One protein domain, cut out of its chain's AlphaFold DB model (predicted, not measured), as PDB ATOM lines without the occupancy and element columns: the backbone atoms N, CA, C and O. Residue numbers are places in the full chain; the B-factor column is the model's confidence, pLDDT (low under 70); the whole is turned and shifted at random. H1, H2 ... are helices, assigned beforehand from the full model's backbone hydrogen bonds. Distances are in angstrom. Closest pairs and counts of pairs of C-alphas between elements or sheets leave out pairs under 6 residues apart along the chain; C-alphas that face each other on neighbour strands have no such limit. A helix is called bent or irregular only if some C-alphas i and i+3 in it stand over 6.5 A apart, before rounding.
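Overview. This is residues 72 to 180 of the 221 residues of the protein "Probable intracellular septation protein A" of Hydrogenovibrio sp. JE_KL2 (UniProt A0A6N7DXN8). Three long helices, H1, H3 and H4, lie nearly side by side in a loose row with H3 in the middle, each running against its neighbour in the row; the short helix H2 packs crosswise on H1 and H3, near the last residues of H1 and the first residues of H3. H4 is the longest helix and lies along the long axis of the whole. The printed part has 109 residues with four named helices, in the order H1, H2, H3, H4, and no named strand; the class is all helix. The whole is loose, with a radius of gyration of the C-alphas of 16.3 A, and elongated, with spans of 55 by 29 by 18 A.

Along the chain. H4, residues 143 to 180, is 53.8 A long, from C-alpha 143 at (89.461, 45.480, 11.997) to C-alpha 180 at (126.711, 18.299, -15.790). It has a kink of 25 degrees near residue 151, and is neither bent nor irregular, but only just: C-alphas 151 and 154 are 6.3 A apart. H3, residues 113 to 140, is 40.7 A long. H1, residues 72 to 94, is 32.8 A long and begins at C-alpha 72, (88.151, 50.219, 4.084). It has a kink of 28 degrees near residue 79 and is only just irregular, with C-alphas 75 and 78 at 6.7 A. H2, residues 100 to 105, is 8.7 A long.

Arrangement. H3 is the hub and touches the three other helices. H3 and H4 form a helical hairpin: they touch, closest at the C-alphas of Ala 138 and Trp 146, 5.9 A, at a shallow tilt of 13 degrees, opposite ways. H1 touches H3, closest at the C-alphas of Thr 79 and Gly 131, 4.3 A, at a shallow tilt of 15 degrees, opposite ways. H1 and H4 are close but not clearly touching, their closest C-alphas, Lys 75 and Trp 146, being 8.0 A apart; they run the same way at a shallow tilt of 19 degrees. H2 touches H3 at residues 116 to 120 of H3 alone, closest at the C-alphas of Val 101 and Ser 120, 5.9 A; the steep tilt of 69.6 degrees is only just short of about perpendicular. H1 and H2 only just touch, with 3 pairs of C-alphas within 8 A, and stand about perpendicular at 85 degrees; the closest C-alphas are those of Ser 92 and Ile 100, 6.1 A. H2 and H4 are apart. The helix packing is part aligned, part crossed. In H2 and H3 every O i to N i+4 pair is within hydrogen-bond range; in H1 14 of 19 are, and in H4 31 of 34.

Size, cuts and confidence. The two C-alphas farthest apart are those of Asp 142 and Asn 180, 55.0 A. The printed part has no cut. The links H1 to H2 and H3 to H4 are tight, and the link H2 to H3 is short. The mean pLDDT of the printed part is 78.2; it is under 70 in residues 72 to 78, 95 to 97, 106 to 110 and 173 to 179.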
ATOM      1  N   THR A  72      88.012  50.771   5.425       55.38
ATOM      2  CA  THR A  72      88.151  50.219   4.084       55.38
ATOM      3  C   THR A  72      89.334  50.842   3.330       55.38
ATOM      4  O   THR A  72      90.150  50.109   2.781       55.38
ATOM      5  N   PHE A  73      89.573  52.158   3.377       58.81
ATOM      6  CA  PHE A  73      90.698  52.759   2.636       58.81
ATOM      7  C   PHE A  73      92.079  52.366   3.201       58.81
ATOM      8  O   PHE A  73      93.051  52.203   2.457       58.81
ATOM      9  N   ILE A  74      92.178  52.138   4.516       58.34
ATOM     10  CA  ILE A  74      93.393  51.601   5.153       58.34
ATOM     11  C   ILE A  74      93.595  50.135   4.759       58.34
ATOM     12  O   ILE A  74      94.723  49.724   4.465       58.34
ATOM     13  N   LYS A  75      92.503  49.367   4.697       63.28
ATOM     14  CA  LYS A  75      92.502  47.961   4.290       63.28
ATOM     15  C   LYS A  75      92.845  47.762   2.805       63.28
ATOM     16  O   LYS A  75      93.407  46.727   2.456       63.28
ATOM     17  N   TRP A  76      92.602  48.759   1.949       67.12
ATOM     18  CA  TRP A  76      92.946  48.735   0.518       67.12
ATOM     19  C   TRP A  76      94.424  49.027   0.213       67.12
ATOM     20  O   TRP A  76      94.922  48.577  -0.822       67.12
ATOM     21  N   LYS A  77      95.162  49.716   1.103       69.19
ATOM     22  CA  LYS A  77      96.596  50.024   0.900       69.19
ATOM     23  C   LYS A  77      97.443  48.784   0.548       69.19
ATOM     24  O   LYS A  77      98.166  48.849  -0.442       69.19
ATOM     25  N   PRO A  78      97.365  47.654   1.283       67.06
ATOM     26  CA  PRO A  78      98.099  46.438   0.929       67.06
ATOM     27  C   PRO A  78      97.662  45.833  -0.410       67.06
ATOM     28  O   PRO A  78      98.507  45.344  -1.153       67.06
ATOM     29  N   THR A  79      96.369  45.894  -0.751       78.38
ATOM     30  CA  THR A  79      95.843  45.329  -2.006       78.38
ATOM     31  C   THR A  79      96.389  46.065  -3.221       78.38
ATOM     32  O   THR A  79      96.895  45.428  -4.140       78.38
ATOM     33  N   ILE A  80      96.343  47.401  -3.207       77.69
ATOM     34  CA  ILE A  80      96.849  48.231  -4.310       77.69
ATOM     35  C   ILE A  80      98.348  48.002  -4.503       77.69
ATOM     36  O   ILE A  80      98.811  47.869  -5.632       77.69
ATOM     37  N   VAL A  81      99.104  47.907  -3.405       80.12
ATOM     38  CA  VAL A  81     100.543  47.630  -3.454       80.12
ATOM     39  C   VAL A  81     100.815  46.236  -4.027       80.12
ATOM     40  O   VAL A  81     101.611  46.115  -4.955       80.12
ATOM     41  N   ASN A  82     100.129  45.196  -3.546       80.38
ATOM     42  CA  ASN A  82     100.298  43.831  -4.049       80.38
ATOM     43  C   ASN A  82      99.943  43.718  -5.533       80.38
ATOM     44  O   ASN A  82     100.704  43.148  -6.309       80.38
ATOM     45  N   TRP A  83      98.825  44.294  -5.966       84.69
ATOM     46  CA  TRP A  83      98.439  44.272  -7.377       84.69
ATOM     47  C   TRP A  83      99.349  45.140  -8.246       84.69
ATOM     48  O   TRP A  83      99.639  44.766  -9.379       84.69
ATOM     49  N   GLY A  84      99.868  46.244  -7.705       83.44
ATOM     50  CA  GLY A  84     100.925  47.029  -8.335       83.44
ATOM     51  C   GLY A  84     102.184  46.195  -8.565       83.44
ATOM     52  O   GLY A  84     102.705  46.170  -9.678       83.44
ATOM     53  N   PHE A  85     102.632  45.437  -7.559       79.38
ATOM     54  CA  PHE A  85     103.740  44.494  -7.718       79.38
ATOM     55  C   PHE A  85     103.419  43.390  -8.726       79.38
ATOM     56  O   PHE A  85     104.260  43.105  -9.576       79.38
ATOM     57  N   ALA A  86     102.211  42.823  -8.713       84.94
ATOM     58  CA  ALA A  86     101.787  41.845  -9.716       84.94
ATOM     59  C   ALA A  86     101.871  42.417 -11.140       84.94
ATOM     60  O   ALA A  86     102.418  41.766 -12.027       84.94
ATOM     61  N   LEU A  87     101.396  43.647 -11.352       84.94
ATOM     62  CA  LEU A  87     101.471  44.356 -12.631       84.94
ATOM     63  C   LEU A  87     102.908  44.650 -13.052       84.94
ATOM     64  O   LEU A  87     103.240  44.472 -14.217       84.94
ATOM     65  N   VAL A  88     103.769  45.068 -12.125       82.50
ATOM     66  CA  VAL A  88     105.190  45.312 -12.405       82.50
ATOM     67  C   VAL A  88     105.903  44.011 -12.773       82.50
ATOM     68  O   VAL A  88     106.658  43.977 -13.742       82.50
ATOM     69  N   PHE A  89     105.642  42.921 -12.051       80.56
ATOM     70  CA  PHE A  89     106.232  41.613 -12.338       80.56
ATOM     71  C   PHE A  89     105.729  41.052 -13.670       80.56
ATOM     72  O   PHE A  89     106.537  40.587 -14.476       80.56
ATOM     73  N   LEU A  90     104.425  41.151 -13.935       84.06
ATOM     74  CA  LEU A  90     103.819  40.735 -15.197       84.06
ATOM     75  C   LEU A  90     104.317  41.602 -16.359       84.06
ATOM     76  O   LEU A  90     104.738  41.086 -17.388       84.06
ATOM     77  N   GLY A  91     104.352  42.919 -16.166       78.75
ATOM     78  CA  GLY A  91     104.880  43.893 -17.114       78.75
ATOM     79  C   GLY A  91     106.360  43.675 -17.409       78.75
ATOM     80  O   GLY A  91     106.770  43.853 -18.549       78.75
ATOM     81  N   SER A  92     107.151  43.191 -16.445       79.62
ATOM     82  CA  SER A  92     108.563  42.848 -16.671       79.62
ATOM     83  C   SER A  92     108.774  41.697 -17.654       79.62
ATOM     84  O   SER A  92     109.864  41.568 -18.207       79.62
ATOM     85  N   HIS A  93     107.740  40.888 -17.899       73.31
ATOM     86  CA  HIS A  93     107.769  39.855 -18.929       73.31
ATOM     87  C   HIS A  93     107.656  40.448 -20.345       73.31
ATOM     88  O   HIS A  93     108.183  39.878 -21.293       73.31
ATOM     89  N   PHE A  94     107.003  41.608 -20.480       72.06
ATOM     90  CA  PHE A  94     106.791  42.300 -21.756       72.06
ATOM     91  C   PHE A  94     107.769  43.472 -21.970       72.06
ATOM     92  O   PHE A  94     108.124  43.787 -23.103       72.06
ATOM     93  N   ILE A  95     108.228  44.110 -20.889       60.22
ATOM     94  CA  ILE A  95     109.109  45.286 -20.867       60.22
ATOM     95  C   ILE A  95     110.419  44.896 -20.164       60.22
ATOM     96  O   ILE A  95     110.688  45.241 -19.013       60.22
ATOM     97  N   GLY A  96     111.246  44.121 -20.865       57.75
ATOM     98  CA  GLY A  96     112.575  43.725 -20.396       57.75
ATOM     99  C   GLY A  96     113.016  42.371 -20.941       57.75
ATOM    100  O   GLY A  96     112.238  41.432 -20.999       57.75
ATOM    101  N   LYS A  97     114.299  42.236 -21.306       62.47
ATOM    102  CA  LYS A  97     114.865  40.963 -21.799       62.47
ATOM    103  C   LYS A  97     114.923  39.855 -20.727       62.47
ATOM    104  O   LYS A  97     115.249  38.720 -21.050       62.47
ATOM    105  N   LYS A  98     114.682  40.185 -19.450       71.12
ATOM    106  CA  LYS A  98     114.755  39.268 -18.300       71.12
ATOM    107  C   LYS A  98     113.692  39.642 -17.249       71.12
ATOM    108  O   LYS A  98     113.599  40.833 -16.932       71.12
ATOM    109  N   PRO A  99     112.980  38.667 -16.646       76.56
ATOM    110  CA  PRO A  99     112.046  38.919 -15.545       76.56
ATOM    111  C   PRO A  99     112.729  39.585 -14.342       76.56
ATOM    112  O   PRO A  99     113.906  39.323 -14.072       76.56
ATOM    113  N   ILE A 100     111.992  40.389 -13.567       75.38
ATOM    114  CA  ILE A 100     112.524  41.036 -12.347       75.38
ATOM    115  C   ILE A 100     113.056  40.009 -11.343       75.38
ATOM    116  O   ILE A 100     114.126  40.219 -10.778       75.38
ATOM    117  N   VAL A 101     112.368  38.873 -11.180       76.69
ATOM    118  CA  VAL A 101     112.812  37.781 -10.291       76.69
ATOM    119  C   VAL A 101     114.209  37.297 -10.665       76.69
ATOM    120  O   VAL A 101     115.063  37.148  -9.795       76.69
ATOM    121  N   ARG A 102     114.470  37.140 -11.969       76.31
ATOM    122  CA  ARG A 102     115.798  36.781 -12.467       76.31
ATOM    123  C   ARG A 102     116.804  37.868 -12.140       76.31
ATOM    124  O   ARG A 102     117.857  37.555 -11.632       76.31
ATOM    125  N   ARG A 103     116.493  39.148 -12.355       74.31
ATOM    126  CA  ARG A 103     117.429  40.247 -12.039       74.31
ATOM    127  C   ARG A 103     117.799  40.325 -10.557       74.31
ATOM    128  O   ARG A 103     118.917  40.717 -10.248       74.31
ATOM    129  N   LEU A 104     116.873  39.970  -9.672       74.00
ATOM    130  CA  LEU A 104     117.088  40.008  -8.228       74.00
ATOM    131  C   LEU A 104     117.909  38.811  -7.724       74.00
ATOM    132  O   LEU A 104     118.615  38.938  -6.730       74.00
ATOM    133  N   MET A 105     117.821  37.662  -8.406       70.69
ATOM    134  CA  MET A 105     118.402  36.388  -7.958       70.69
ATOM    135  C   MET A 105     119.474  35.800  -8.907       70.69
ATOM    136  O   MET A 105     120.090  34.804  -8.537       70.69
ATOM    137  N   ASP A 106     119.754  36.413 -10.071       69.88
ATOM    138  CA  ASP A 106     120.752  35.970 -11.088       69.88
ATOM    139  C   ASP A 106     122.153  35.830 -10.471       69.88
ATOM    140  O   ASP A 106     122.981  35.083 -10.976       69.88
ATOM    141  N   GLN A 107     122.441  36.583  -9.401       65.56
ATOM    142  CA  GLN A 107     123.744  36.568  -8.728       65.56
ATOM    143  C   GLN A 107     123.919  35.389  -7.764       65.56
ATOM    144  O   GLN A 107     125.048  35.051  -7.426       65.56
ATOM    145  N   ALA A 108     122.819  34.786  -7.303       64.25
ATOM    146  CA  ALA A 108     122.844  33.735  -6.289       64.25
ATOM    147  C   ALA A 108     122.534  32.344  -6.860       64.25
ATOM    148  O   ALA A 108     122.919  31.351  -6.253       64.25
ATOM    149  N   LEU A 109     121.824  32.260  -7.992       66.62
ATOM    150  CA  LEU A 109     121.340  31.001  -8.562       66.62
ATOM    151  C   LEU A 109     121.460  31.009 -10.089       66.62
ATOM    152  O   LEU A 109     121.032  31.962 -10.739       66.62
ATOM    153  N   TYR A 110     121.959  29.913 -10.663       67.69
ATOM    154  CA  TYR A 110     121.916  29.670 -12.105       67.69
ATOM    155  C   TYR A 110     120.762  28.711 -12.405       67.69
ATOM    156  O   TYR A 110     120.739  27.597 -11.896       67.69
ATOM    157  N   LEU A 111     119.768  29.173 -13.164       71.88
ATOM    158  CA  LEU A 111     118.564  28.406 -13.505       71.88
ATOM    159  C   LEU A 111     118.205  28.622 -14.985       71.88
ATOM    160  O   LEU A 111     118.408  29.733 -15.500       71.88
ATOM    161  N   PRO A 112     117.605  27.628 -15.667       75.19
ATOM    162  CA  PRO A 112     117.160  27.767 -17.051       75.19
ATOM    163  C   PRO A 112     116.129  28.892 -17.232       75.19
ATOM    164  O   PRO A 112     115.269  29.121 -16.378       75.19
ATOM    165  N   GLU A 113     116.127  29.561 -18.390       74.62
ATOM    166  CA  GLU A 113     115.241  30.714 -18.651       74.62
ATOM    167  C   GLU A 113     113.746  30.392 -18.489       74.62
ATOM    168  O   GLU A 113     112.964  31.210 -18.000       74.62
ATOM    169  N   LYS A 114     113.348  29.162 -18.832       77.19
ATOM    170  CA  LYS A 114     111.973  28.671 -18.653       77.19
ATOM    171  C   LYS A 114     111.564  28.623 -17.176       77.19
ATOM    172  O   LYS A 114     110.400  28.877 -16.863       77.19
ATOM    173  N   VAL A 115     112.498  28.317 -16.273       81.31
ATOM    174  CA  VAL A 115     112.245  28.237 -14.827       81.31
ATOM    175  C   VAL A 115     112.094  29.638 -14.239       81.31
ATOM    176  O   VAL A 115     111.161  29.868 -13.473       81.31
ATOM    177  N   TRP A 116     112.904  30.604 -14.685       81.44
ATOM    178  CA  TRP A 116     112.758  32.015 -14.302       81.44
ATOM    179  C   TRP A 116     111.400  32.604 -14.678       81.44
ATOM    180  O   TRP A 116     110.794  33.316 -13.876       81.44
ATOM    181  N   ASN A 117     110.893  32.283 -15.870       80.88
ATOM    182  CA  ASN A 117     109.564  32.725 -16.287       80.88
ATOM    183  C   ASN A 117     108.469  32.121 -15.401       80.88
ATOM    184  O   ASN A 117     107.603  32.854 -14.927       80.88
ATOM    185  N   ARG A 118     108.532  30.816 -15.104       84.06
ATOM    186  CA  ARG A 118     107.579  30.172 -14.182       84.06
ATOM    187  C   ARG A 118     107.639  30.770 -12.780       84.06
ATOM    188  O   ARG A 118     106.591  31.078 -12.226       84.06
ATOM    189  N   LEU A 119     108.836  30.998 -12.237       84.62
ATOM    190  CA  LEU A 119     109.023  31.665 -10.945       84.62
ATOM    191  C   LEU A 119     108.389  33.062 -10.943       84.62
ATOM    192  O   LEU A 119     107.676  33.414 -10.007       84.62
ATOM    193  N   SER A 120     108.582  33.837 -12.012       85.81
ATOM    194  CA  SER A 120     107.935  35.144 -12.161       85.81
ATOM    195  C   SER A 120     106.407  35.034 -12.160       85.81
ATOM    196  O   SER A 120     105.748  35.816 -11.477       85.81
ATOM    197  N   TYR A 121     105.832  34.046 -12.851       85.31
ATOM    198  CA  TYR A 121     104.387  33.797 -12.807       85.31
ATOM    199  C   TYR A 121     103.901  33.375 -11.418       85.31
ATOM    200  O   TYR A 121     102.851  33.846 -10.990       85.31
ATOM    201  N   MET A 122     104.660  32.554 -10.685       88.06
ATOM    202  CA  MET A 122     104.324  32.183  -9.305       88.06
ATOM    203  C   MET A 122     104.257  33.415  -8.398       88.06
ATOM    204  O   MET A 122     103.316  33.538  -7.619       88.06
ATOM    205  N   TRP A 123     105.188  34.363  -8.551       86.25
ATOM    206  CA  TRP A 123     105.149  35.648  -7.844       86.25
ATOM    207  C   TRP A 123     103.937  36.501  -8.233       86.25
ATOM    208  O   TRP A 123     103.268  37.037  -7.354       86.25
ATOM    209  N   VAL A 124     103.607  36.601  -9.526       87.38
ATOM    210  CA  VAL A 124     102.409  37.328  -9.991       87.38
ATOM    211  C   VAL A 124     101.141  36.729  -9.381       87.38
ATOM    212  O   VAL A 124     100.333  37.458  -8.807       87.38
ATOM    213  N   VAL A 125     100.983  35.405  -9.451       90.06
ATOM    214  CA  VAL A 125      99.833  34.694  -8.874       90.06
ATOM    215  C   VAL A 125      99.777  34.895  -7.362       90.06
ATOM    216  O   VAL A 125      98.707  35.187  -6.837       90.06
ATOM    217  N   PHE A 126     100.913  34.810  -6.667       88.50
ATOM    218  CA  PHE A 126     100.992  35.042  -5.226       88.50
ATOM    219  C   PHE A 126     100.560  36.460  -4.842       88.50
ATOM    220  O   PHE A 126      99.753  36.622  -3.932       88.50
ATOM    221  N   PHE A 127     101.035  37.491  -5.546       86.31
ATOM    222  CA  PHE A 127     100.649  38.876  -5.272       86.31
ATOM    223  C   PHE A 127      99.168  39.142  -5.560       86.31
ATOM    224  O   PHE A 127      98.502  39.818  -4.773       86.31
ATOM    225  N   ILE A 128      98.628  38.584  -6.648       89.00
ATOM    226  CA  ILE A 128      97.194  38.670  -6.951       89.00
ATOM    227  C   ILE A 128      96.392  37.989  -5.841       89.00
ATOM    228  O   ILE A 128      95.508  38.617  -5.262       89.00
ATOM    229  N   PHE A 129      96.740  36.745  -5.504       91.19
ATOM    230  CA  PHE A 129      96.074  35.959  -4.469       91.19
ATOM    231  C   PHE A 129      96.152  36.634  -3.097       91.19
ATOM    232  O   PHE A 129      95.138  36.766  -2.423       91.19
ATOM    233  N   SER A 130      97.321  37.143  -2.709       85.25
ATOM    234  CA  SER A 130      97.541  37.879  -1.461       85.25
ATOM    235  C   SER A 130      96.706  39.163  -1.401       85.25
ATOM    236  O   SER A 130      96.083  39.458  -0.382       85.25
ATOM    237  N   GLY A 131      96.618  39.907  -2.509       83.00
ATOM    238  CA  GLY A 131      95.740  41.074  -2.619       83.00
ATOM    239  C   GLY A 131      94.254  40.718  -2.511       83.00
ATOM    240  O   GLY A 131      93.526  41.389  -1.782       83.00
ATOM    241  N   VAL A 132      93.810  39.642  -3.172       87.88
ATOM    242  CA  VAL A 132      92.423  39.146  -3.091       87.88
ATOM    243  C   VAL A 132      92.099  38.650  -1.681       87.88
ATOM    244  O   VAL A 132      91.059  39.011  -1.142       87.88
ATOM    245  N   ALA A 133      92.991  37.886  -1.051       87.00
ATOM    246  CA  ALA A 133      92.821  37.386   0.309       87.00
ATOM    247  C   ALA A 133      92.769  38.533   1.334       87.00
ATOM    248  O   ALA A 133      91.900  38.540   2.203       87.00
ATOM    249  N   ASN A 134      93.629  39.551   1.187       85.50
ATOM    250  CA  ASN A 134      93.559  40.769   1.997       85.50
ATOM    251  C   ASN A 134      92.221  41.498   1.818       85.50
ATOM    252  O   ASN A 134      91.647  41.945   2.805       85.50
ATOM    253  N   LEU A 135      91.711  41.592   0.587       84.00
ATOM    254  CA  LEU A 135      90.431  42.237   0.296       84.00
ATOM    255  C   LEU A 135      89.241  41.432   0.850       84.00
ATOM    256  O   LEU A 135      88.327  42.002   1.437       84.00
ATOM    257  N   TYR A 136      89.283  40.104   0.730       86.38
ATOM    258  CA  TYR A 136      88.278  39.205   1.291       86.38
ATOM    259  C   TYR A 136      88.181  39.365   2.808       86.38
ATOM    260  O   TYR A 136      87.089  39.574   3.335       86.38
ATOM    261  N   VAL A 137      89.316  39.339   3.512       82.88
ATOM    262  CA  VAL A 137      89.316  39.519   4.968       82.88
ATOM    263  C   VAL A 137      88.906  40.941   5.348       82.88
ATOM    264  O   VAL A 137      88.151  41.132   6.293       82.88
ATOM    265  N   ALA A 138      89.341  41.935   4.574       78.50
ATOM    266  CA  ALA A 138      89.006  43.331   4.810       78.50
ATOM    267  C   ALA A 138      87.500  43.631   4.780       78.50
ATOM    268  O   ALA A 138      87.051  44.460   5.572       78.50
ATOM    269  N   PHE A 139      86.750  42.992   3.874       80.19
ATOM    270  CA  PHE A 139      85.316  43.238   3.686       80.19
ATOM    271  C   PHE A 139      84.401  42.321   4.504       80.19
ATOM    272  O   PHE A 139      83.253  42.686   4.734       80.19
ATOM    273  N   ASN A 140      84.876  41.146   4.925       82.38
ATOM    274  CA  ASN A 140      84.043  40.169   5.636       82.38
ATOM    275  C   ASN A 140      84.275  40.144   7.156       82.38
ATOM    276  O   ASN A 140      83.480  39.533   7.863       82.38
ATOM    277  N   TYR A 141      85.339  40.783   7.658       81.81
ATOM    278  CA  TYR A 141      85.713  40.743   9.074       81.81
ATOM    279  C   TYR A 141      86.014  42.134   9.653       81.81
ATOM    280  O   TYR A 141      86.356  43.093   8.950       81.81
ATOM    281  N   ASP A 142      85.908  42.214  10.975       79.38
ATOM    282  CA  ASP A 142      86.278  43.343  11.825       79.38
ATOM    283  C   ASP A 142      87.778  43.690  11.747       79.38
ATOM    284  O   ASP A 142      88.628  42.912  11.300       79.38
ATOM    285  N   THR A 143      88.111  44.917  12.150       71.19
ATOM    286  CA  THR A 143      89.461  45.480  11.997       71.19
ATOM    287  C   THR A 143      90.517  44.732  12.803       71.19
ATOM    288  O   THR A 143      91.623  44.545  12.295       71.19
ATOM    289  N   ASP A 144      90.182  44.223  13.987       74.62
ATOM    290  CA  ASP A 144      91.105  43.427  14.802       74.62
ATOM    291  C   ASP A 144      91.448  42.094  14.125       74.62
ATOM    292  O   ASP A 144      92.621  41.712  14.024       74.62
ATOM    293  N   THR A 145      90.445  41.420  13.557       79.38
ATOM    294  CA  THR A 145      90.656  40.214  12.748       79.38
ATOM    295  C   THR A 145      91.489  40.509  11.495       79.38
ATOM    296  O   THR A 145      92.401  39.747  11.163       79.38
ATOM    297  N   TRP A 146      91.260  41.644  10.826       81.75
ATOM    298  CA  TRP A 146      92.069  42.065   9.676       81.75
ATOM    299  C   TRP A 146      93.531  42.354  10.047       81.75
ATOM    300  O   TRP A 146      94.433  41.940   9.315       81.75
ATOM    301  N   VAL A 147      93.800  43.018  11.177       73.75
ATOM    302  CA  VAL A 147      95.174  43.268  11.650       73.75
ATOM    303  C   VAL A 147      95.886  41.946  11.934       73.75
ATOM    304  O   VAL A 147      97.014  41.752  11.475       73.75
ATOM    305  N   ASN A 148      95.223  41.007  12.610       78.31
ATOM    306  CA  ASN A 148      95.782  39.682  12.877       78.31
ATOM    307  C   ASN A 148      96.029  38.889  11.590       78.31
ATOM    308  O   ASN A 148      97.092  38.287  11.429       78.31
ATOM    309  N   PHE A 149      95.105  38.933  10.629       82.38
ATOM    310  CA  PHE A 149      95.315  38.329   9.316       82.38
ATOM    311  C   PHE A 149      96.491  38.971   8.577       82.38
ATOM    312  O   PHE A 149      97.301  38.275   7.974       82.38
ATOM    313  N   LYS A 150      96.638  40.292   8.646       75.38
ATOM    314  CA  LYS A 150      97.757  40.994   8.018       75.38
ATOM    315  C   LYS A 150      99.098  40.625   8.653       75.38
ATOM    316  O   LYS A 150     100.077  40.459   7.933       75.38
ATOM    317  N   LEU A 151      99.149  40.515   9.977       74.88
ATOM    318  CA  LEU A 151     100.382  40.221  10.707       74.88
ATOM    319  C   LEU A 151     100.757  38.741  10.632       74.88
ATOM    320  O   LEU A 151     101.895  38.423  10.314       74.88
ATOM    321  N   PHE A 152      99.815  37.839  10.894       82.31
ATOM    322  CA  PHE A 152     100.080  36.403  10.993       82.31
ATOM    323  C   PHE A 152      99.654  35.639   9.741       82.31
ATOM    324  O   PHE A 152     100.389  34.773   9.277       82.31
ATOM    325  N   GLY A 153      98.502  35.979   9.160       84.00
ATOM    326  CA  GLY A 153      97.974  35.317   7.963       84.00
ATOM    327  C   GLY A 153      98.832  35.569   6.723       84.00
ATOM    328  O   GLY A 153      99.335  34.622   6.122       84.00
ATOM    329  N   LEU A 154      99.069  36.835   6.359       82.19
ATOM    330  CA  LEU A 154      99.916  37.191   5.214       82.19
ATOM    331  C   LEU A 154     101.378  36.785   5.428       82.19
ATOM    332  O   LEU A 154     102.027  36.337   4.483       82.19
ATOM    333  N   MET A 155     101.900  36.898   6.653       81.25
ATOM    334  CA  MET A 155     103.246  36.415   6.976       81.25
ATOM    335  C   MET A 155     103.339  34.895   6.818       81.25
ATOM    336  O   MET A 155     104.247  34.413   6.148       81.25
ATOM    337  N   GLY A 156     102.375  34.141   7.354       87.88
ATOM    338  CA  GLY A 156     102.306  32.688   7.200       87.88
ATOM    339  C   GLY A 156     102.185  32.265   5.738       87.88
ATOM    340  O   GLY A 156     102.894  31.366   5.293       87.88
ATOM    341  N   LEU A 157     101.363  32.971   4.961       88.50
ATOM    342  CA  LEU A 157     101.219  32.745   3.526       88.50
ATOM    343  C   LEU A 157     102.534  33.004   2.775       88.50
ATOM    344  O   LEU A 157     102.905  32.234   1.892       88.50
ATOM    345  N   THR A 158     103.261  34.058   3.151       84.75
ATOM    346  CA  THR A 158     104.575  34.381   2.577       84.75
ATOM    347  C   THR A 158     105.609  33.313   2.924       84.75
ATOM    348  O   THR A 158     106.349  32.875   2.048       84.75
ATOM    349  N   LEU A 159     105.636  32.835   4.170       88.75
ATOM    350  CA  LEU A 159     106.525  31.748   4.587       88.75
ATOM    351  C   LEU A 159     106.222  30.454   3.828       88.75
ATOM    352  O   LEU A 159     107.137  29.828   3.297       88.75
ATOM    353  N   ALA A 160     104.946  30.081   3.713       91.75
ATOM    354  CA  ALA A 160     104.529  28.920   2.934       91.75
ATOM    355  C   ALA A 160     104.943  29.053   1.460       91.75
ATOM    356  O   ALA A 160     105.479  28.111   0.881       91.75
ATOM    357  N   PHE A 161     104.759  30.236   0.868       90.12
ATOM    358  CA  PHE A 161     105.184  30.514  -0.500       90.12
ATOM    359  C   PHE A 161     106.698  30.373  -0.675       90.12
ATOM    360  O   PHE A 161     107.132  29.716  -1.619       90.12
ATOM    361  N   ILE A 162     107.500  30.913   0.245       86.94
ATOM    362  CA  ILE A 162     108.964  30.787   0.207       86.94
ATOM    363  C   ILE A 162     109.390  29.321   0.329       86.94
ATOM    364  O   ILE A 162     110.281  28.894  -0.401       86.94
ATOM    365  N   LEU A 163     108.749  28.524   1.190       90.62
ATOM    366  CA  LEU A 163     109.042  27.092   1.312       90.62
ATOM    367  C   LEU A 163     108.722  26.337   0.018       90.62
ATOM    368  O   LEU A 163     109.558  25.587  -0.482       90.62
ATOM    369  N   VAL A 164     107.542  26.572  -0.564       90.00
ATOM    370  CA  VAL A 164     107.143  25.969  -1.845       90.00
ATOM    371  C   VAL A 164     108.098  26.389  -2.965       90.00
ATOM    372  O   VAL A 164     108.546  25.546  -3.742       90.00
ATOM    373  N   GLN A 165     108.459  27.674  -3.028       85.62
ATOM    374  CA  GLN A 165     109.424  28.196  -3.992       85.62
ATOM    375  C   GLN A 165     110.809  27.564  -3.788       85.62
ATOM    376  O   GLN A 165     111.455  27.193  -4.765       85.62
ATOM    377  N   GLY A 166     111.254  27.409  -2.540       84.56
ATOM    378  CA  GLY A 166     112.538  26.807  -2.185       84.56
ATOM    379  C   GLY A 166     112.627  25.342  -2.603       84.56
ATOM    380  O   GLY A 166     113.591  24.955  -3.260       84.56
ATOM    381  N   VAL A 167     111.595  24.543  -2.315       86.81
ATOM    382  CA  VAL A 167     111.511  23.142  -2.766       86.81
ATOM    383  C   VAL A 167     111.492  23.063  -4.293       86.81
ATOM    384  O   VAL A 167     112.194  22.241  -4.881       86.81
ATOM    385  N   TYR A 168     110.728  23.942  -4.949       86.00
ATOM    386  CA  TYR A 168     110.666  24.000  -6.406       86.00
ATOM    387  C   TYR A 168     112.036  24.314  -7.020       86.00
ATOM    388  O   TYR A 168     112.474  23.599  -7.914       86.00
ATOM    389  N   ILE A 169     112.741  25.329  -6.510       83.00
ATOM    390  CA  ILE A 169     114.090  25.702  -6.960       83.00
ATOM    391  C   ILE A 169     115.099  24.577  -6.692       83.00
ATOM    392  O   ILE A 169     115.880  24.248  -7.582       83.00
ATOM    393  N   SER A 170     115.065  23.959  -5.506       80.81
ATOM    394  CA  SER A 170     115.997  22.889  -5.119       80.81
ATOM    395  C   SER A 170     115.970  21.708  -6.083       80.81
ATOM    396  O   SER A 170     117.002  21.072  -6.292       80.81
ATOM    397  N   ARG A 171     114.810  21.412  -6.677       78.44
ATOM    398  CA  ARG A 171     114.679  20.333  -7.657       78.44
ATOM    399  C   ARG A 171     115.471  20.619  -8.935       78.44
ATOM    400  O   ARG A 171     116.141  19.734  -9.442       78.44
ATOM    401  N   TYR A 172     115.466  21.867  -9.403       77.12
ATOM    402  CA  TYR A 172     116.193  22.258 -10.615       77.12
ATOM    403  C   TYR A 172     117.704  22.390 -10.404       77.12
ATOM    404  O   TYR A 172     118.462  22.140 -11.330       77.12
ATOM    405  N   ILE A 173     118.150  22.731  -9.190       69.62
ATOM    406  CA  ILE A 173     119.587  22.762  -8.865       69.62
ATOM    407  C   ILE A 173     120.179  21.345  -8.879       69.62
ATOM    408  O   ILE A 173     121.313  21.154  -9.305       69.62
ATOM    409  N   GLN A 174     119.426  20.340  -8.424       62.50
ATOM    410  CA  GLN A 174     119.876  18.945  -8.466       62.50
ATOM    411  C   GLN A 174     119.919  18.401  -9.899       62.50
ATOM    412  O   GLN A 174     120.905  17.765 -10.261       62.50
ATOM    413  N   ASP A 175     118.910  18.703 -10.720       63.53
ATOM    414  CA  ASP A 175     118.850  18.234 -12.111       63.53
ATOM    415  C   ASP A 175     120.008  18.792 -12.971       63.53
ATOM    416  O   ASP A 175     120.618  18.034 -13.727       63.53
ATOM    417  N   ASP A 176     120.369  20.077 -12.822       63.94
ATOM    418  CA  ASP A 176     121.501  20.680 -13.552       63.94
ATOM    419  C   ASP A 176     122.857  20.090 -13.107       63.94
ATOM    420  O   ASP A 176     123.721  19.824 -13.943       63.94
ATOM    421  N   ASN A 177     123.048  19.830 -11.808       63.81
ATOM    422  CA  ASN A 177     124.281  19.210 -11.304       63.81
ATOM    423  C   ASN A 177     124.451  17.774 -11.817       63.81
ATOM    424  O   ASN A 177     125.535  17.413 -12.269       63.81
ATOM    425  N   VAL A 178     123.376  16.978 -11.811       66.38
ATOM    426  CA  VAL A 178     123.395  15.599 -12.322       66.38
ATOM    427  C   VAL A 178     123.657  15.579 -13.830       66.38
ATOM    428  O   VAL A 178     124.448  14.766 -14.304       66.38
ATOM    429  N   ALA A 179     123.043  16.484 -14.598       67.06
ATOM    430  CA  ALA A 179     123.278  16.577 -16.038       67.06
ATOM    431  C   ALA A 179     124.727  16.972 -16.374       67.06
ATOM    432  O   ALA A 179     125.317  16.415 -17.302       67.06
ATOM    433  N   ASN A 180     125.316  17.899 -15.613       72.62
ATOM    434  CA  ASN A 180     126.711  18.299 -15.790       72.62
ATOM    435  C   ASN A 180     127.680  17.165 -15.435       72.62
ATOM    436  O   ASN A 180     128.592  16.901 -16.210       72.62
TER     437      ASN A 180